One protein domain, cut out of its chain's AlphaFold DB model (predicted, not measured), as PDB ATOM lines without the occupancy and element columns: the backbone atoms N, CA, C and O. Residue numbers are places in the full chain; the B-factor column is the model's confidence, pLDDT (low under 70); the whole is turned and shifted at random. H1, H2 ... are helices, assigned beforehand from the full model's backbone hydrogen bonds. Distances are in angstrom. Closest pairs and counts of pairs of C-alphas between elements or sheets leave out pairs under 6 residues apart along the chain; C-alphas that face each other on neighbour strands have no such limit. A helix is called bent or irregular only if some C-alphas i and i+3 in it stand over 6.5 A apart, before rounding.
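AT A GLANCE: This is residues 83 to 156 and 214 to 232 of the 366 residues of an uncharacterized protein of Halomonas sp. 3(2) (UniProt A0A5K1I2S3). A cluster of seven short helices in which H1, the longest, runs along one side, with its start near H7 and its last part, residues 90 to 95, crossed by H3. H4 and H7 lie side by side, and H5 packs on H3, while H2 and H6 are farthest out. The 93 printed residues hold the named helices H1 to H7 in chain order and no named strand, class all helix. The whole is compact, with a radius of gyration of the C-alphas of 13.1 A and spans of 35 by 34 by 24 A.

IN THESE COORDINATES: H1, residues 83 to 95, is longest at 18.2 A and begins at C-alpha 83 (-24.783, -34.504, -39.493). H3 is residues 110 to 120, 15.4 A; H7 is residues 224 to 232, 13.7 A, ending at C-alpha 232 (-28.384, -35.136, -50.589); H4 is residues 127 to 135, 12.3 A. H2 is residues 102 to 106, H5 139 to 145 and H6 148 to 153. H7 is irregular: C-alphas 229 and 232 are 7.5 A apart.

HOW THE PARTS SIT: H1 touches H3 with residues 90 to 95 alone, about perpendicular at 79 degrees; the closest C-alphas, of Ile 93 and Ala 116, are 5.3 A apart. H3 touches H5 at a steep tilt of 66 degrees, closest at Leu 115 and Glu 141, C-alphas 6.4 A apart. H4 touches H7 at a shallow tilt of 4 degrees, the same way, closest at Pro 127 and Gln 226, C-alphas 4.7 A apart. Helix packing is mostly crossed, but only just: 1 of these 3 pairs is at a shallow tilt. H1 and H7 are close but not clearly touching, closest at Arg 83 and Met 227, C-alphas 7.1 A apart. H2 touches no helix but is near H3; H5 and H6 meet only through their link. Every O i to N i+4 pair is within hydrogen-bond range in H1, H2, H3, H4 and H6, against 2 of 3 in H5 and 4 of 5 in H7.

THE WHOLE: The farthest C-alphas, of Ala 99 and His 155, are 39.1 A apart. Residues 157 to 213 are not printed, with 34.2 A between C-alphas 156 and 214. No printed link is long, and no printed residue is under 70 in pLDDT.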
ATOM      1  N   ARG A  83     -23.539 -33.981 -40.087       98.50
ATOM      2  CA  ARG A  83     -24.783 -34.504 -39.493       98.50
ATOM      3  C   ARG A  83     -25.303 -33.539 -38.429       98.50
ATOM      4  O   ARG A  83     -26.469 -33.143 -38.441       98.50
ATOM      5  N   HIS A  84     -24.430 -33.103 -37.522       98.00
ATOM      6  CA  HIS A  84     -24.785 -32.124 -36.489       98.00
ATOM      7  C   HIS A  84     -25.094 -30.744 -37.070       98.00
ATOM      8  O   HIS A  84     -25.912 -30.003 -36.512       98.00
ATOM      9  N   HIS A  85     -24.428 -30.385 -38.164       98.06
ATOM     10  CA  HIS A  85     -24.633 -29.131 -38.870       98.06
ATOM     11  C   HIS A  85     -26.035 -29.048 -39.473       98.06
ATOM     12  O   HIS A  85     -26.790 -28.157 -39.075       98.06
ATOM     13  N   VAL A  86     -26.430 -30.012 -40.316       98.25
ATOM     14  CA  VAL A  86     -27.750 -30.004 -40.973       98.25
ATOM     15  C   VAL A  86     -28.891 -30.082 -39.964       98.25
ATOM     16  O   VAL A  86     -29.839 -29.305 -40.056       98.25
ATOM     17  N   VAL A  87     -28.761 -30.916 -38.924       98.25
ATOM     18  CA  VAL A  87     -29.749 -30.990 -37.835       98.25
ATOM     19  C   VAL A  87     -29.876 -29.642 -37.127       98.25
ATOM     20  O   VAL A  87     -30.979 -29.156 -36.881       98.25
ATOM     21  N   SER A  88     -28.751 -28.992 -36.821       97.31
ATOM     22  CA  SER A  88     -28.764 -27.679 -36.180       97.31
ATOM     23  C   SER A  88     -29.308 -26.572 -37.082       97.31
ATOM     24  O   SER A  88     -29.796 -25.573 -36.545       97.31
ATOM     25  N   HIS A  89     -29.159 -26.696 -38.401       97.56
ATOM     26  CA  HIS A  89     -29.636 -25.717 -39.367       97.56
ATOM     27  C   HIS A  89     -31.150 -25.854 -39.559       97.56
ATOM     28  O   HIS A  89     -31.870 -24.888 -39.320       97.56
ATOM     29  N   LEU A  90     -31.643 -27.064 -39.838       98.25
ATOM     30  CA  LEU A  90     -33.075 -27.354 -39.971       98.25
ATOM     31  C   LEU A  90     -33.856 -27.034 -38.694       98.25
ATOM     32  O   LEU A  90     -34.890 -26.375 -38.769       98.25
ATOM     33  N   ALA A  91     -33.342 -27.417 -37.517       98.12
ATOM     34  CA  ALA A  91     -33.983 -27.085 -36.243       98.12
ATOM     35  C   ALA A  91     -34.080 -25.568 -36.025       98.12
ATOM     36  O   ALA A  91     -35.082 -25.076 -35.516       98.12
ATOM     37  N   TRP A  92     -33.062 -24.805 -36.441       97.31
ATOM     38  CA  TRP A  92     -33.112 -23.347 -36.362       97.31
ATOM     39  C   TRP A  92     -34.175 -22.752 -37.289       97.31
ATOM     40  O   TRP A  92     -34.923 -21.885 -36.847       97.31
ATOM     41  N   ILE A  93     -34.284 -23.236 -38.531       97.75
ATOM     42  CA  ILE A  93     -35.310 -22.755 -39.467       97.75
ATOM     43  C   ILE A  93     -36.708 -23.135 -38.958       97.75
ATOM     44  O   ILE A  93     -37.598 -22.288 -38.928       97.75
ATOM     45  N   ARG A  94     -36.897 -24.373 -38.475       98.06
ATOM     46  CA  ARG A  94     -38.165 -24.829 -37.882       98.06
ATOM     47  C   ARG A  94     -38.577 -23.973 -36.690       98.06
ATOM     48  O   ARG A  94     -39.758 -23.646 -36.569       98.06
ATOM     49  N   HIS A  95     -37.620 -23.601 -35.843       97.38
ATOM     50  CA  HIS A  95     -37.865 -22.768 -34.673       97.38
ATOM     51  C   HIS A  95     -38.445 -21.396 -35.037       97.38
ATOM     52  O   HIS A  95     -39.233 -20.856 -34.272       97.38
ATOM     53  N   LEU A  96     -38.151 -20.849 -36.224       97.50
ATOM     54  CA  LEU A  96     -38.748 -19.582 -36.671       97.50
ATOM     55  C   LEU A  96     -40.284 -19.641 -36.803       97.50
ATOM     56  O   LEU A  96     -40.919 -18.590 -36.848       97.50
ATOM     57  N   LYS A  97     -40.890 -20.838 -36.859       97.69
ATOM     58  CA  LYS A  97     -42.352 -21.034 -36.846       97.69
ATOM     59  C   LYS A  97     -42.945 -21.284 -35.460       97.69
ATOM     60  O   LYS A  97     -44.156 -21.482 -35.366       97.69
ATOM     61  N   ASP A  98     -42.141 -21.293 -34.406       97.50
ATOM     62  CA  ASP A  98     -42.667 -21.428 -33.051       97.50
ATOM     63  C   ASP A  98     -43.347 -20.136 -32.588       97.50
ATOM     64  O   ASP A  98     -43.020 -19.036 -33.038       97.50
ATOM     65  N   ALA A  99     -44.289 -20.277 -31.654       97.56
ATOM     66  CA  ALA A  99     -44.992 -19.143 -31.070       97.56
ATOM     67  C   ALA A  99     -44.002 -18.143 -30.442       97.56
ATOM     68  O   ALA A  99     -43.107 -18.527 -29.684       97.56
ATOM     69  N   GLY A 100     -44.170 -16.856 -30.749       97.00
ATOM     70  CA  GLY A 100     -43.296 -15.778 -30.278       97.00
ATOM     71  C   GLY A 100     -42.096 -15.477 -31.185       97.00
ATOM     72  O   GLY A 100     -41.327 -14.565 -30.876       97.00
ATOM     73  N   GLN A 101     -41.902 -16.212 -32.287       97.44
ATOM     74  CA  GLN A 101     -40.854 -15.935 -33.282       97.44
ATOM     75  C   GLN A 101     -41.362 -15.137 -34.498       97.44
ATOM     76  O   GLN A 101     -40.604 -14.924 -35.443       97.44
ATOM     77  N   GLU A 102     -42.600 -14.638 -34.487       97.88
ATOM     78  CA  GLU A 102     -43.262 -14.034 -35.653       97.88
ATOM     79  C   GLU A 102     -42.492 -12.821 -36.195       97.88
ATOM     80  O   GLU A 102     -42.221 -12.737 -37.393       97.88
ATOM     81  N   ASN A 103     -42.054 -11.915 -35.312       97.62
ATOM     82  CA  ASN A 103     -41.255 -10.749 -35.707       97.62
ATOM     83  C   ASN A 103     -39.897 -11.155 -36.289       97.62
ATOM     84  O   ASN A 103     -39.393 -10.522 -37.216       97.62
ATOM     85  N   ARG A 104     -39.295 -12.218 -35.745       96.00
ATOM     86  CA  ARG A 104     -38.011 -12.726 -36.222       96.00
ATOM     87  C   ARG A 104     -38.168 -13.364 -37.594       96.00
ATOM     88  O   ARG A 104     -37.347 -13.099 -38.462       96.00
ATOM     89  N   LEU A 105     -39.214 -14.161 -37.802       97.06
ATOM     90  CA  LEU A 105     -39.557 -14.738 -39.100       97.06
ATOM     91  C   LEU A 105     -39.758 -13.635 -40.149       97.06
ATOM     92  O   LEU A 105     -39.118 -13.681 -41.194       97.06
ATOM     93  N   ALA A 106     -40.551 -12.608 -39.827       97.12
ATOM     94  CA  ALA A 106     -40.848 -11.490 -40.727       97.12
ATOM     95  C   ALA A 106     -39.616 -10.646 -41.113       97.12
ATOM     96  O   ALA A 106     -39.640  -9.953 -42.127       97.12
ATOM     97  N   ALA A 107     -38.537 -10.695 -40.325       95.62
ATOM     98  CA  ALA A 107     -37.283 -10.007 -40.631       95.62
ATOM     99  C   ALA A 107     -36.388 -10.760 -41.635       95.62
ATOM    100  O   ALA A 107     -35.378 -10.209 -42.077       95.62
ATOM    101  N   HIS A 108     -36.714 -12.011 -41.978       94.94
ATOM    102  CA  HIS A 108     -35.951 -12.797 -42.948       94.94
ATOM    103  C   HIS A 108     -36.516 -12.644 -44.369       94.94
ATOM    104  O   HIS A 108     -37.700 -12.350 -44.531       94.94
ATOM    105  N   PRO A 109     -35.706 -12.891 -45.416       94.00
ATOM    106  CA  PRO A 109     -36.191 -12.921 -46.794       94.00
ATOM    107  C   PRO A 109     -37.327 -13.930 -47.006       94.00
ATOM    108  O   PRO A 109     -37.347 -14.982 -46.364       94.00
ATOM    109  N   ASP A 110     -38.213 -13.651 -47.966       96.44
ATOM    110  CA  ASP A 110     -39.409 -14.458 -48.256       96.44
ATOM    111  C   ASP A 110     -39.109 -15.956 -48.409       96.44
ATOM    112  O   ASP A 110     -39.827 -16.791 -47.861       96.44
ATOM    113  N   PHE A 111     -38.011 -16.324 -49.080       95.44
ATOM    114  CA  PHE A 111     -37.654 -17.732 -49.275       95.44
ATOM    115  C   PHE A 111     -37.350 -18.469 -47.956       95.44
ATOM    116  O   PHE A 111     -37.652 -19.654 -47.837       95.44
ATOM    117  N   ILE A 112     -36.806 -17.783 -46.939       96.56
ATOM    118  CA  ILE A 112     -36.605 -18.358 -45.597       96.56
ATOM    119  C   ILE A 112     -37.945 -18.531 -44.888       96.56
ATOM    120  O   ILE A 112     -38.151 -19.539 -44.215       96.56
ATOM    121  N   GLN A 113     -38.861 -17.570 -45.044       97.88
ATOM    122  CA  GLN A 113     -40.188 -17.650 -44.434       97.88
ATOM    123  C   GLN A 113     -40.975 -18.843 -44.989       97.88
ATOM    124  O   GLN A 113     -41.481 -19.663 -44.220       97.88
ATOM    125  N   VAL A 114     -40.979 -18.994 -46.318       98.00
ATOM    126  CA  VAL A 114     -41.592 -20.130 -47.025       98.00
ATOM    127  C   VAL A 114     -40.949 -21.454 -46.610       98.00
ATOM    128  O   VAL A 114     -41.657 -22.425 -46.334       98.00
ATOM    129  N   LEU A 115     -39.617 -21.503 -46.502       98.19
ATOM    130  CA  LEU A 115     -38.916 -22.706 -46.056       98.19
ATOM    131  C   LEU A 115     -39.294 -23.093 -44.624       98.19
ATOM    132  O   LEU A 115     -39.529 -24.268 -44.348       98.19
ATOM    133  N   ALA A 116     -39.387 -22.125 -43.713       98.38
ATOM    134  CA  ALA A 116     -39.769 -22.380 -42.329       98.38
ATOM    135  C   ALA A 116     -41.184 -22.961 -42.227       98.38
ATOM    136  O   ALA A 116     -41.399 -23.926 -41.491       98.38
ATOM    137  N   GLU A 117     -42.130 -22.441 -43.013       98.19
ATOM    138  CA  GLU A 117     -43.481 -23.002 -43.131       98.19
ATOM    139  C   GLU A 117     -43.469 -24.422 -43.678       98.19
ATOM    140  O   GLU A 117     -44.075 -25.314 -43.087       98.19
ATOM    141  N   LYS A 118     -42.724 -24.650 -44.761       98.44
ATOM    142  CA  LYS A 118     -42.581 -25.973 -45.365       98.44
ATOM    143  C   LYS A 118     -42.027 -26.985 -44.368       98.44
ATOM    144  O   LYS A 118     -42.610 -28.053 -44.215       98.44
ATOM    145  N   ILE A 119     -40.951 -26.653 -43.654       98.44
ATOM    146  CA  ILE A 119     -40.357 -27.529 -42.635       98.44
ATOM    147  C   ILE A 119     -41.360 -27.799 -41.503       98.44
ATOM    148  O   ILE A 119     -41.442 -28.924 -41.023       98.44
ATOM    149  N   ALA A 120     -42.162 -26.810 -41.096       98.19
ATOM    150  CA  ALA A 120     -43.150 -26.978 -40.030       98.19
ATOM    151  C   ALA A 120     -44.331 -27.898 -40.375       98.19
ATOM    152  O   ALA A 120     -44.972 -28.410 -39.458       98.19
ATOM    153  N   LEU A 121     -44.600 -28.126 -41.663       98.31
ATOM    154  CA  LEU A 121     -45.622 -29.067 -42.136       98.31
ATOM    155  C   LEU A 121     -45.147 -30.527 -42.166       98.31
ATOM    156  O   LEU A 121     -45.962 -31.420 -42.386       98.31
ATOM    157  N   HIS A 122     -43.853 -30.774 -41.964       98.50
ATOM    158  CA  HIS A 122     -43.262 -32.106 -41.998       98.50
ATOM    159  C   HIS A 122     -42.961 -32.602 -40.581       98.50
ATOM    160  O   HIS A 122     -42.483 -31.856 -39.725       98.50
ATOM    161  N   ASP A 123     -43.199 -33.891 -40.341       98.31
ATOM    162  CA  ASP A 123     -42.684 -34.577 -39.158       98.31
ATOM    163  C   ASP A 123     -41.191 -34.849 -39.370       98.31
ATOM    164  O   ASP A 123     -40.823 -35.658 -40.221       98.31
ATOM    165  N   LEU A 124     -40.321 -34.147 -38.639       98.50
ATOM    166  CA  LEU A 124     -38.870 -34.302 -38.781       98.50
ATOM    167  C   LEU A 124     -38.327 -35.526 -38.026       98.50
ATOM    168  O   LEU A 124     -37.140 -35.835 -38.140       98.50
ATOM    169  N   SER A 125     -39.178 -36.231 -37.270       98.12
ATOM    170  CA  SER A 125     -38.829 -37.515 -36.664       98.12
ATOM    171  C   SER A 125     -38.950 -38.688 -37.648       98.12
ATOM    172  O   SER A 125     -38.240 -39.686 -37.491       98.12
ATOM    173  N   ASP A 126     -39.770 -38.548 -38.698       98.56
ATOM    174  CA  ASP A 126     -40.019 -39.569 -39.717       98.56
ATOM    175  C   ASP A 126     -39.080 -39.427 -40.943       98.56
ATOM    176  O   ASP A 126     -39.133 -38.424 -41.663       98.56
ATOM    177  N   PRO A 127     -38.243 -40.439 -41.250       98.56
ATOM    178  CA  PRO A 127     -37.377 -40.437 -42.433       98.56
ATOM    179  C   PRO A 127     -38.108 -40.262 -43.774       98.56
ATOM    180  O   PRO A 127     -37.547 -39.668 -44.702       98.56
ATOM    181  N   ALA A 128     -39.336 -40.776 -43.909       98.50
ATOM    182  CA  ALA A 128     -40.091 -40.655 -45.157       98.50
ATOM    183  C   ALA A 128     -40.557 -39.208 -45.374       98.50
ATOM    184  O   ALA A 128     -40.337 -38.642 -46.447       98.50
ATOM    185  N   SER A 129     -41.108 -38.587 -44.332       98.56
ATOM    186  CA  SER A 129     -41.422 -37.158 -44.282       98.56
ATOM    187  C   SER A 129     -40.200 -36.277 -44.590       98.56
ATOM    188  O   SER A 129     -40.291 -35.392 -45.442       98.56
ATOM    189  N   LEU A 130     -39.023 -36.563 -44.012       98.62
ATOM    190  CA  LEU A 130     -37.777 -35.846 -44.345       98.62
ATOM    191  C   LEU A 130     -37.379 -35.993 -45.816       98.62
ATOM    192  O   LEU A 130     -37.001 -35.012 -46.453       98.62
ATOM    193  N   SER A 131     -37.482 -37.200 -46.371       98.50
ATOM    194  CA  SER A 131     -37.173 -37.436 -47.787       98.50
ATOM    195  C   SER A 131     -38.098 -36.617 -48.692       98.50
ATOM    196  O   SER A 131     -37.656 -36.047 -49.689       98.50
ATOM    197  N   HIS A 132     -39.377 -36.515 -48.318       98.44
ATOM    198  CA  HIS A 132     -40.363 -35.724 -49.045       98.44
ATOM    199  C   HIS A 132     -40.071 -34.220 -48.957       98.44
ATOM    200  O   HIS A 132     -40.132 -33.528 -49.973       98.44
ATOM    201  N   LEU A 133     -39.676 -33.737 -47.773       98.50
ATOM    202  CA  LEU A 133     -39.224 -32.362 -47.568       98.50
ATOM    203  C   LEU A 133     -38.040 -32.029 -48.483       98.50
ATOM    204  O   LEU A 133     -38.102 -31.034 -49.202       98.50
ATOM    205  N   VAL A 134     -36.990 -32.861 -48.482       98.19
ATOM    206  CA  VAL A 134     -35.771 -32.650 -49.288       98.19
ATOM    207  C   VAL A 134     -36.091 -32.645 -50.783       98.19
ATOM    208  O   VAL A 134     -35.656 -31.747 -51.501       98.19
ATOM    209  N   ALA A 135     -36.903 -33.598 -51.251       97.31
ATOM    210  CA  ALA A 135     -37.334 -33.660 -52.648       97.31
ATOM    211  C   ALA A 135     -38.220 -32.468 -53.064       97.31
ATOM    212  O   ALA A 135     -38.288 -32.132 -54.246       97.31
ATOM    213  N   GLY A 136     -38.903 -31.836 -52.105       97.06
ATOM    214  CA  GLY A 136     -39.780 -30.685 -52.313       97.06
ATOM    215  C   GLY A 136     -39.100 -29.317 -52.190       97.06
ATOM    216  O   GLY A 136     -39.797 -28.296 -52.251       97.06
ATOM    217  N   LEU A 137     -37.780 -29.258 -51.979       96.38
ATOM    218  CA  LEU A 137     -37.045 -27.994 -51.914       96.38
ATOM    219  C   LEU A 137     -36.963 -27.341 -53.300       96.38
ATOM    220  O   LEU A 137     -36.647 -27.982 -54.301       96.38
ATOM    221  N   ASN A 138     -37.233 -26.039 -53.357       94.50
ATOM    222  CA  ASN A 138     -36.976 -25.244 -54.552       94.50
ATOM    223  C   ASN A 138     -35.479 -24.882 -54.650       94.50
ATOM    224  O   ASN A 138     -34.689 -25.154 -53.748       94.50
ATOM    225  N   LYS A 139     -35.078 -24.228 -55.742       92.06
ATOM    226  CA  LYS A 139     -33.675 -23.874 -56.005       92.06
ATOM    227  C   LYS A 139     -33.031 -22.981 -54.929       92.06
ATOM    228  O   LYS A 139     -31.854 -23.163 -54.635       92.06
ATOM    229  N   GLU A 140     -33.754 -22.008 -54.375       92.06
ATOM    230  CA  GLU A 140     -33.217 -21.087 -53.357       92.06
ATOM    231  C   GLU A 140     -33.114 -21.762 -51.986       92.06
ATOM    232  O   GLU A 140     -32.102 -21.632 -51.300       92.06
ATOM    233  N   GLU A 141     -34.135 -22.536 -51.622       94.69
ATOM    234  CA  GLU A 141     -34.177 -23.316 -50.384       94.69
ATOM    235  C   GLU A 141     -33.107 -24.409 -50.368       94.69
ATOM    236  O   GLU A 141     -32.396 -24.567 -49.377       94.69
ATOM    237  N   TYR A 142     -32.964 -25.138 -51.481       93.31
ATOM    238  CA  TYR A 142     -31.947 -26.170 -51.636       93.31
ATOM    239  C   TYR A 142     -30.558 -25.557 -51.484       93.31
ATOM    240  O   TYR A 142     -29.774 -26.020 -50.671       93.31
ATOM    241  N   ARG A 143     -30.285 -24.431 -52.154       90.81
ATOM    242  CA  ARG A 143     -29.000 -23.726 -52.069       90.81
ATOM    243  C   ARG A 143     -28.611 -23.301 -50.646       90.81
ATOM    244  O   ARG A 143     -27.423 -23.216 -50.351       90.81
ATOM    245  N   LEU A 144     -29.573 -23.000 -49.774       92.62
ATOM    246  CA  LEU A 144     -29.295 -22.667 -48.372       92.62
ATOM    247  C   LEU A 144     -28.764 -23.874 -47.578       92.62
ATOM    248  O   LEU A 144     -28.021 -23.703 -46.608       92.62
ATOM    249  N   LEU A 145     -29.185 -25.079 -47.965       95.56
ATOM    250  CA  LEU A 145     -28.945 -26.328 -47.248       95.56
ATOM    251  C   LEU A 145     -27.951 -27.261 -47.957       95.56
ATOM    252  O   LEU A 145     -27.474 -28.196 -47.327       95.56
ATOM    253  N   ASP A 146     -27.652 -27.017 -49.231       94.62
ATOM    254  CA  ASP A 146     -26.812 -27.850 -50.092       94.62
ATOM    255  C   ASP A 146     -25.330 -27.678 -49.769       94.62
ATOM    256  O   ASP A 146     -24.689 -26.727 -50.219       94.62
ATOM    257  N   ASN A 147     -24.807 -28.610 -48.971       97.06
ATOM    258  CA  ASN A 147     -23.397 -28.742 -48.610       97.06
ATOM    259  C   ASN A 147     -22.756 -27.377 -48.276       97.06
ATOM    260  O   ASN A 147     -21.811 -26.924 -48.938       97.06
ATOM    261  N   PRO A 148     -23.320 -26.658 -47.285       95.75
ATOM    262  CA  PRO A 148     -22.985 -25.266 -47.031       95.75
ATOM    263  C   PRO A 148     -21.513 -25.075 -46.664       95.75
ATOM    264  O   PRO A 148     -20.958 -24.018 -46.954       95.75
ATOM    265  N   GLN A 149     -20.838 -26.055 -46.057       98.12
ATOM    266  CA  GLN A 149     -19.423 -25.886 -45.725       98.12
ATOM    267  C   GLN A 149     -18.545 -25.889 -46.978       98.12
ATOM    268  O   GLN A 149     -17.674 -25.025 -47.112       98.12
ATOM    269  N   VAL A 150     -18.822 -26.782 -47.933       97.44
ATOM    270  CA  VAL A 150     -18.195 -26.766 -49.263       97.44
ATOM    271  C   VAL A 150     -18.510 -25.459 -49.987       97.44
ATOM    272  O   VAL A 150     -17.593 -24.812 -50.495       97.44
ATOM    273  N   LEU A 151     -19.771 -25.012 -49.981       94.62
ATOM    274  CA  LEU A 151     -20.200 -23.797 -50.685       94.62
ATOM    275  C   LEU A 151     -19.431 -22.538 -50.245       94.62
ATOM    276  O   LEU A 151     -19.101 -21.681 -51.065       94.62
ATOM    277  N   TYR A 152     -19.128 -22.415 -48.952       95.88
ATOM    278  CA  TYR A 152     -18.389 -21.268 -48.418       95.88
ATOM    279  C   TYR A 152     -16.888 -21.309 -48.729       95.88
ATOM    280  O   TYR A 152     -16.219 -20.274 -48.666       95.88
ATOM    281  N   LEU A 153     -16.355 -22.482 -49.065       96.69
ATOM    282  CA  LEU A 153     -14.931 -22.700 -49.313       96.69
ATOM    283  C   LEU A 153     -14.610 -22.924 -50.796       96.69
ATOM    284  O   LEU A 153     -13.448 -22.830 -51.183       96.69
ATOM    285  N   THR A 154     -15.605 -23.159 -51.650       91.44
ATOM    286  CA  THR A 154     -15.414 -23.245 -53.101       91.44
ATOM    287  C   THR A 154     -15.408 -21.865 -53.772       91.44
ATOM    288  O   THR A 154     -15.847 -20.843 -53.240       91.44
ATOM    289  N   HIS A 155     -14.883 -21.840 -54.994       75.94
ATOM    290  CA  HIS A 155     -14.849 -20.678 -55.879       75.94
ATOM    291  C   HIS A 155     -16.120 -20.547 -56.722       75.94
ATOM    292  O   HIS A 155     -16.365 -19.502 -57.333       75.94
ATOM    293  N   ARG A 156     -16.909 -21.621 -56.817       70.12
ATOM    294  CA  ARG A 156     -18.059 -21.675 -57.711       70.12
ATOM    295  C   ARG A 156     -19.297 -21.125 -57.025       70.12
ATOM    296  O   ARG A 156     -19.851 -21.709 -56.108       70.12
ATOM    297  N   VAL A 214     -31.973 -26.279 -27.773       88.38
ATOM    298  CA  VAL A 214     -32.102 -27.568 -27.081       88.38
ATOM    299  C   VAL A 214     -33.022 -28.492 -27.873       88.38
ATOM    300  O   VAL A 214     -32.684 -29.655 -28.078       88.38
ATOM    301  N   ASP A 215     -34.142 -27.961 -28.366       93.44
ATOM    302  CA  ASP A 215     -35.087 -28.725 -29.173       93.44
ATOM    303  C   ASP A 215     -34.560 -28.947 -30.598       93.44
ATOM    304  O   ASP A 215     -34.021 -28.046 -31.253       93.44
ATOM    305  N   ARG A 216     -34.698 -30.189 -31.062       95.94
ATOM    306  CA  ARG A 216     -34.326 -30.658 -32.401       95.94
ATOM    307  C   ARG A 216     -35.536 -31.121 -33.207       95.94
ATOM    308  O   ARG A 216     -35.355 -31.573 -34.331       95.94
ATOM    309  N   TYR A 217     -36.748 -31.004 -32.660       97.19
ATOM    310  CA  TYR A 217     -38.007 -31.330 -33.333       97.19
ATOM    311  C   TYR A 217     -38.047 -32.769 -33.870       97.19
ATOM    312  O   TYR A 217     -38.596 -33.028 -34.934       97.19
ATOM    313  N   GLY A 218     -37.421 -33.713 -33.158       97.31
ATOM    314  CA  GLY A 218     -37.339 -35.122 -33.563       97.31
ATOM    315  C   GLY A 218     -36.164 -35.484 -34.479       97.31
ATOM    316  O   GLY A 218     -35.940 -36.670 -34.727       97.31
ATOM    317  N   LEU A 219     -35.372 -34.506 -34.930       97.69
ATOM    318  CA  LEU A 219     -34.127 -34.765 -35.653       97.69
ATOM    319  C   LEU A 219     -33.071 -35.380 -34.726       97.69
ATOM    320  O   LEU A 219     -32.827 -34.886 -33.622       97.69
ATOM    321  N   SER A 220     -32.387 -36.413 -35.208       97.50
ATOM    322  CA  SER A 220     -31.320 -37.108 -34.493       97.50
ATOM    323  C   SER A 220     -30.133 -37.388 -35.406       97.50
ATOM    324  O   SER A 220     -30.284 -37.955 -36.482       97.50
ATOM    325  N   THR A 221     -28.926 -37.072 -34.938       97.06
ATOM    326  CA  THR A 221     -27.675 -37.377 -35.653       97.06
ATOM    327  C   THR A 221     -27.284 -38.855 -35.597       97.06
ATOM    328  O   THR A 221     -26.390 -39.277 -36.330       97.06
ATOM    329  N   THR A 222     -27.952 -39.648 -34.751       97.62
ATOM    330  CA  THR A 222     -27.721 -41.093 -34.585       97.62
ATOM    331  C   THR A 222     -28.778 -41.958 -35.276       97.62
ATOM    332  O   THR A 222     -28.647 -43.180 -35.302       97.62
ATOM    333  N   ASN A 223     -29.831 -41.353 -35.842       98.06
ATOM    334  CA  ASN A 223     -30.829 -42.076 -36.628       98.06
ATOM    335  C   ASN A 223     -30.361 -42.190 -38.088       98.06
ATOM    336  O   ASN A 223     -30.523 -41.262 -38.878       98.06
ATOM    337  N   GLU A 224     -29.810 -43.348 -38.455       98.38
ATOM    338  CA  GLU A 224     -29.268 -43.591 -39.802       98.38
ATOM    339  C   GLU A 224     -30.313 -43.431 -40.918       98.38
ATOM    340  O   GLU A 224     -29.981 -42.951 -41.998       98.38
ATOM    341  N   ALA A 225     -31.590 -43.741 -40.668       98.50
ATOM    342  CA  ALA A 225     -32.639 -43.548 -41.669       98.50
ATOM    343  C   ALA A 225     -32.913 -42.055 -41.929       98.50
ATOM    344  O   ALA A 225     -33.075 -41.651 -43.081       98.50
ATOM    345  N   GLN A 226     -32.901 -41.217 -40.885       98.62
ATOM    346  CA  GLN A 226     -32.980 -39.761 -41.058       98.62
ATOM    347  C   GLN A 226     -31.740 -39.214 -41.773       98.62
ATOM    348  O   GLN A 226     -31.867 -38.379 -42.666       98.62
ATOM    349  N   MET A 227     -30.539 -39.692 -41.426       98.56
ATOM    350  CA  MET A 227     -29.306 -39.251 -42.094       98.56
ATOM    351  C   MET A 227     -29.279 -39.656 -43.565       98.56
ATOM    352  O   MET A 227     -28.844 -38.870 -44.401       98.56
ATOM    353  N   GLN A 228     -29.813 -40.830 -43.904       98.50
ATOM    354  CA  GLN A 228     -29.971 -41.244 -45.291       98.50
ATOM    355  C   GLN A 228     -30.924 -40.315 -46.060       98.50
ATOM    356  O   GLN A 228     -30.632 -39.968 -47.203       98.50
ATOM    357  N   ALA A 229     -32.022 -39.874 -45.436       98.56
ATOM    358  CA  ALA A 229     -32.955 -38.915 -46.033       98.56
ATOM    359  C   ALA A 229     -32.322 -37.527 -46.255       98.56
ATOM    360  O   ALA A 229     -32.616 -36.863 -47.247       98.56
ATOM    361  N   LEU A 230     -31.430 -37.098 -45.357       98.50
ATOM    362  CA  LEU A 230     -30.729 -35.809 -45.436       98.50
ATOM    363  C   LEU A 230     -29.435 -35.852 -46.260       98.50
ATOM    364  O   LEU A 230     -28.867 -34.799 -46.543       98.50
ATOM    365  N   MET A 231     -28.973 -37.037 -46.671       98.44
ATOM    366  CA  MET A 231     -27.705 -37.229 -47.382       98.44
ATOM    367  C   MET A 231     -27.516 -36.317 -48.608       98.44
ATOM    368  O   MET A 231     -26.414 -35.783 -48.750       98.44
ATOM    369  N   PRO A 232     -28.538 -36.052 -49.455       97.12
ATOM    370  CA  PRO A 232     -28.384 -35.136 -50.589       97.12
ATOM    371  C   PRO A 232     -27.887 -33.738 -50.193       97.12
ATOM    372  O   PRO A 232     -27.187 -33.095 -50.965       97.12
TER     373      PRO A 232